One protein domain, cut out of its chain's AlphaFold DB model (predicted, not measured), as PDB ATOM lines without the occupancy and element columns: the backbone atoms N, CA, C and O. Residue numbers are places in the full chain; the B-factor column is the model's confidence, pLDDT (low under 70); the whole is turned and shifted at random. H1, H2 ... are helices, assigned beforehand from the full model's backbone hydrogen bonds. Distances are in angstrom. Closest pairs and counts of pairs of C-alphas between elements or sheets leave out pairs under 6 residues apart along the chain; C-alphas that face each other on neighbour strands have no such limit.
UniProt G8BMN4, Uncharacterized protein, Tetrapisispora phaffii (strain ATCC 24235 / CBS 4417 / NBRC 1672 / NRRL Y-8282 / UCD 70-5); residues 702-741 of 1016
ATOM      1  N   SER A 702       3.551 -28.441 -39.194       91.75
ATOM      2  CA  SER A 702       4.031 -29.141 -37.996       91.75
ATOM      3  C   SER A 702       4.803 -28.225 -37.043       91.75
ATOM      4  O   SER A 702       4.596 -28.291 -35.832       91.75
ATOM      5  N   ALA A 703       5.630 -27.310 -37.564       91.44
ATOM      6  CA  ALA A 703       6.347 -26.331 -36.749       91.44
ATOM      7  C   ALA A 703       5.403 -25.317 -36.094       91.44
ATOM      8  O   ALA A 703       5.637 -24.933 -34.950       91.44
ATOM      9  N   ILE A 704       4.346 -24.896 -36.798       91.06
ATOM     10  CA  ILE A 704       3.322 -23.972 -36.284       91.06
ATOM     11  C   ILE A 704       2.437 -24.677 -35.244       91.06
ATOM     12  O   ILE A 704       2.125 -24.113 -34.199       91.06
ATOM     13  N   TYR A 705       2.047 -25.927 -35.486       90.81
ATOM     14  CA  TYR A 705       1.257 -26.709 -34.534       90.81
ATOM     15  C   TYR A 705       2.033 -27.000 -33.251       90.81
ATOM     16  O   TYR A 705       1.527 -26.759 -32.153       90.81
ATOM     17  N   LEU A 706       3.293 -27.426 -33.386       88.75
ATOM     18  CA  LEU A 706       4.209 -27.568 -32.259       88.75
ATOM     19  C   LEU A 706       4.387 -26.230 -31.540       88.75
ATOM     20  O   LEU A 706       4.439 -26.186 -30.310       88.75
ATOM     21  N   SER A 707       4.464 -25.119 -32.282       85.69
ATOM     22  CA  SER A 707       4.699 -23.826 -31.654       85.69
ATOM     23  C   SER A 707       3.535 -23.325 -30.809       85.69
ATOM     24  O   SER A 707       3.789 -22.581 -29.854       85.69
ATOM     25  N   ARG A 708       2.318 -23.773 -31.139       86.12
ATOM     26  CA  ARG A 708       1.055 -23.549 -30.422       86.12
ATOM     27  C   ARG A 708       0.802 -24.541 -29.279       86.12
ATOM     28  O   ARG A 708      -0.201 -24.401 -28.593       86.12
ATOM     29  N   GLY A 709       1.699 -25.504 -29.053       81.62
ATOM     30  CA  GLY A 709       1.622 -26.438 -27.925       81.62
ATOM     31  C   GLY A 709       0.737 -27.665 -28.154       81.62
ATOM     32  O   GLY A 709       0.321 -28.291 -27.184       81.62
ATOM     33  N   LEU A 710       0.441 -28.029 -29.408       85.94
ATOM     34  CA  LEU A 710      -0.363 -29.219 -29.704       85.94
ATOM     35  C   LEU A 710       0.467 -30.507 -29.493       85.94
ATOM     36  O   LEU A 710       1.522 -30.642 -30.120       85.94
ATOM     37  N   PRO A 711       0.004 -31.470 -28.666       71.88
ATOM     38  CA  PRO A 711       0.839 -32.557 -28.134       71.88
ATOM     39  C   PRO A 711       1.262 -33.647 -29.140       71.88
ATOM     40  O   PRO A 711       2.099 -34.476 -28.802       71.88
ATOM     41  N   ASN A 712       0.766 -33.628 -30.381       86.88
ATOM     42  CA  ASN A 712       0.982 -34.705 -31.363       86.88
ATOM     43  C   ASN A 712       1.878 -34.319 -32.553       86.88
ATOM     44  O   ASN A 712       2.076 -35.121 -33.464       86.88
ATOM     45  N   TYR A 713       2.412 -33.096 -32.582       86.19
ATOM     46  CA  TYR A 713       3.188 -32.598 -33.719       86.19
ATOM     47  C   TYR A 713       4.663 -32.445 -33.362       86.19
ATOM     48  O   TYR A 713       5.007 -31.802 -32.374       86.19
ATOM     49  N   GLN A 714       5.548 -32.981 -34.204       88.50
ATOM     50  CA  GLN A 714       6.994 -32.833 -34.063       88.50
ATOM     51  C   GLN A 714       7.584 -32.089 -35.260       88.50
ATOM     52  O   GLN A 714       7.148 -32.259 -36.396       88.50
ATOM     53  N   TYR A 715       8.618 -31.281 -35.007       90.25
ATOM     54  CA  TYR A 715       9.341 -30.603 -36.074       90.25
ATOM     55  C   TYR A 715      10.136 -31.599 -36.945       90.25
ATOM     56  O   TYR A 715      10.951 -32.362 -36.406       90.25
ATOM     57  N   PRO A 716       9.988 -31.550 -38.280       90.12
ATOM     58  CA  PRO A 716      10.673 -32.444 -39.206       90.12
ATOM     59  C   PRO A 716      12.149 -32.041 -39.375       90.12
ATOM     60  O   PRO A 716      12.525 -31.269 -40.255       90.12
ATOM     61  N   ASN A 717      13.023 -32.543 -38.494       86.62
ATOM     62  CA  ASN A 717      14.437 -32.144 -38.474       86.62
ATOM     63  C   ASN A 717      15.236 -32.649 -39.697       86.62
ATOM     64  O   ASN A 717      16.208 -32.016 -40.092       86.62
ATOM     65  N   GLU A 718      14.906 -33.778 -40.319       85.06
ATOM     66  CA  GLU A 718      15.765 -34.338 -41.380       85.06
ATOM     67  C   GLU A 718      15.611 -33.620 -42.725       85.06
ATOM     68  O   GLU A 718      16.600 -33.267 -43.379       85.06
ATOM     69  N   ASP A 719      14.368 -33.371 -43.122       87.75
ATOM     70  CA  ASP A 719      13.983 -32.811 -44.416       87.75
ATOM     71  C   ASP A 719      13.470 -31.363 -44.313       87.75
ATOM     72  O   ASP A 719      13.087 -30.782 -45.332       87.75
ATOM     73  N   LEU A 720      13.476 -30.785 -43.102       89.62
ATOM     74  CA  LEU A 720      13.046 -29.415 -42.794       89.62
ATOM     75  C   LEU A 720      11.593 -29.119 -43.217       89.62
ATOM     76  O   LEU A 720      11.230 -27.957 -43.389       89.62
ATOM     77  N   GLY A 721      10.767 -30.158 -43.387       88.56
ATOM     78  CA  GLY A 721       9.360 -30.044 -43.776       88.56
ATOM     79  C   GLY A 721       9.099 -30.025 -45.281       88.56
ATOM     80  O   GLY A 721       7.984 -29.731 -45.701       88.56
ATOM     81  N   THR A 722      10.092 -30.341 -46.117       89.62
ATOM     82  CA  THR A 722       9.879 -30.443 -47.575       89.62
ATOM     83  C   THR A 722       8.845 -31.496 -47.969       89.62
ATOM     84  O   THR A 722       8.034 -31.217 -48.854       89.62
ATOM     85  N   LYS A 723       8.832 -32.667 -47.318       91.25
ATOM     86  CA  LYS A 723       7.835 -33.716 -47.582       91.25
ATOM     87  C   LYS A 723       6.438 -33.264 -47.184       91.25
ATOM     88  O   LYS A 723       5.515 -33.386 -47.971       91.25
ATOM     89  N   GLU A 724       6.308 -32.633 -46.020       91.44
ATOM     90  CA  GLU A 724       5.024 -32.124 -45.528       91.44
ATOM     91  C   GLU A 724       4.376 -31.133 -46.508       91.44
ATOM     92  O   GLU A 724       3.179 -31.198 -46.775       91.44
ATOM     93  N   VAL A 725       5.175 -30.236 -47.091       90.38
ATOM     94  CA  VAL A 725       4.706 -29.275 -48.101       90.38
ATOM     95  C   VAL A 725       4.239 -29.986 -49.372       90.38
ATOM     96  O   VAL A 725       3.259 -29.568 -49.985       90.38
ATOM     97  N   HIS A 726       4.950 -31.035 -49.790       90.75
ATOM     98  CA  HIS A 726       4.567 -31.846 -50.941       90.75
ATOM     99  C   HIS A 726       3.256 -32.597 -50.674       90.75
ATOM    100  O   HIS A 726       2.326 -32.508 -51.471       90.75
ATOM    101  N   ASP A 727       3.139 -33.246 -49.520       91.56
ATOM    102  CA  ASP A 727       1.949 -34.006 -49.133       91.56
ATOM    103  C   ASP A 727       0.718 -33.103 -49.007       91.56
ATOM    104  O   ASP A 727      -0.372 -33.465 -49.445       91.56
ATOM    105  N   LEU A 728       0.879 -31.894 -48.458       91.12
ATOM    106  CA  LEU A 728      -0.196 -30.904 -48.395       91.12
ATOM    107  C   LEU A 728      -0.688 -30.509 -49.792       91.12
ATOM    108  O   LEU A 728      -1.890 -30.370 -50.008       91.12
ATOM    109  N   ARG A 729       0.238 -30.311 -50.734       89.62
ATOM    110  CA  ARG A 729      -0.087 -29.955 -52.119       89.62
ATOM    111  C   ARG A 729      -0.856 -31.063 -52.821       89.62
ATOM    112  O   ARG A 729      -1.884 -30.769 -53.420       89.62
ATOM    113  N   GLU A 730      -0.398 -32.306 -52.700       89.31
ATOM    114  CA  GLU A 730      -1.078 -33.458 -53.300       89.31
ATOM    115  C   GLU A 730      -2.468 -33.678 -52.694       89.31
ATOM    116  O   GLU A 730      -3.419 -33.894 -53.434       89.31
ATOM    117  N   ARG A 731      -2.636 -33.518 -51.374       89.75
ATOM    118  CA  ARG A 731      -3.963 -33.607 -50.734       89.75
ATOM    119  C   ARG A 731      -4.938 -32.558 -51.253       89.75
ATOM    120  O   ARG A 731      -6.089 -32.876 -51.517       89.75
ATOM    121  N   VAL A 732      -4.496 -31.306 -51.383       86.69
ATOM    122  CA  VAL A 732      -5.359 -30.233 -51.903       86.69
ATOM    123  C   VAL A 732      -5.674 -30.453 -53.377       86.69
ATOM    124  O   VAL A 732      -6.810 -30.240 -53.782       86.69
ATOM    125  N   LYS A 733      -4.704 -30.925 -54.162       85.00
ATOM    126  CA  LYS A 733      -4.920 -31.305 -55.557       85.00
ATOM    127  C   LYS A 733      -5.964 -32.420 -55.681       85.00
ATOM    128  O   LYS A 733      -6.916 -32.252 -56.426       85.00
ATOM    129  N   GLN A 734      -5.826 -33.498 -54.909       85.81
ATOM    130  CA  GLN A 734      -6.801 -34.592 -54.886       85.81
ATOM    131  C   GLN A 734      -8.188 -34.102 -54.476       85.81
ATOM    132  O   GLN A 734      -9.157 -34.461 -55.125       85.81
ATOM    133  N   ALA A 735      -8.279 -33.240 -53.458       83.56
ATOM    134  CA  ALA A 735      -9.550 -32.659 -53.031       83.56
ATOM    135  C   ALA A 735     -10.212 -31.807 -54.131       83.56
ATOM    136  O   ALA A 735     -11.425 -31.863 -54.289       83.56
ATOM    137  N   LEU A 736      -9.424 -31.045 -54.900       76.12
ATOM    138  CA  LEU A 736      -9.903 -30.263 -56.050       76.12
ATOM    139  C   LEU A 736     -10.352 -31.152 -57.220       76.12
ATOM    140  O   LEU A 736     -11.294 -30.797 -57.918       76.12
ATOM    141  N   GLU A 737      -9.670 -32.277 -57.445       77.62
ATOM    142  CA  GLU A 737      -9.989 -33.243 -58.508       77.62
ATOM    143  C   GLU A 737     -11.191 -34.134 -58.152       77.62
ATOM    144  O   GLU A 737     -11.931 -34.534 -59.047       77.62
ATOM    145  N   SER A 738     -11.389 -34.447 -56.866       71.62
ATOM    146  CA  SER A 738     -12.508 -35.264 -56.372       71.62
ATOM    147  C   SER A 738     -13.817 -34.495 -56.218       71.62
ATOM    148  O   SER A 738     -14.875 -35.107 -56.124       71.62
ATOM    149  N   ASP A 739     -13.746 -33.169 -56.130       69.25
ATOM    150  CA  ASP A 739     -14.924 -32.311 -56.134       69.25
ATOM    151  C   ASP A 739     -15.540 -32.369 -57.544       69.25
ATOM    152  O   ASP A 739     -14.868 -32.009 -58.509       69.25
ATOM    153  N   GLU A 740     -16.783 -32.853 -57.696       49.78
ATOM    154  CA  GLU A 740     -17.425 -33.142 -59.003       49.78
ATOM    155  C   GLU A 740     -17.461 -31.929 -59.959       49.78
ATOM    156  O   GLU A 740     -17.624 -32.070 -61.171       49.78
ATOM    157  N   THR A 741     -17.239 -30.723 -59.432       51.91
ATOM    158  CA  THR A 741     -17.107 -29.462 -60.170       51.91
ATOM    159  C   THR A 741     -15.676 -29.080 -60.585       51.91
ATOM    160  O   THR A 741     -15.468 -27.991 -61.126       51.91
TER     161      THR A 741
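Overview. This is residues 702 to 741 of the 1016 residues of an uncharacterized protein of Tetrapisispora phaffii (strain ATCC 24235 / CBS 4417 / NBRC 1672 / NRRL Y-8282 / UCD 70-5) (UniProt G8BMN4). A small head of one short helix and a long loop sits at one end, and a long helix sticks out from it as an arm. The head holds H1 and the link of residues 708 to 721, which turns round beyond H1, folds back past it and leads into H2; residues 725 to 741, of which 725 to 738 belong to H2, stand free and make much of the length. The printed part has 40 residues with two named helices, H1 then H2 along the chain, and no named strand; the class is all helix. The whole is only just loose, close to extended, with a radius of gyration of the C-alphas of 13.2 A, and it is elongated, with spans of 37 by 21 by 12 A.

Along the chain. H1 is residues 702 to 707, and its first C-alpha, that of Ser 702, is at (4.031, -29.141, -37.996). Residues 708 to 721 follow with no named element; C-alpha 712 is at (0.982, -34.705, -31.363). H2 is residues 722 to 738, 24.5 A from first to last C-alpha, from Thr 722 at (9.879, -30.443, -47.575) to Ser 738 at (-12.508, -35.264, -56.372).

Arrangement. H1 and H2 are joined by a long link of 14 residues. The two helices are only just apart, their closest C-alphas 8.2 A from each other. In H1 and H2 every O i to N i+4 pair is within hydrogen-bond range.

Size, cuts and confidence. The two C-alphas farthest apart, those of Asn 717 and Thr 741, are 38.4 A from each other. The printed part has no cut. Its mean pLDDT is 84.7, and residues 739 to 741 of the model are under 70.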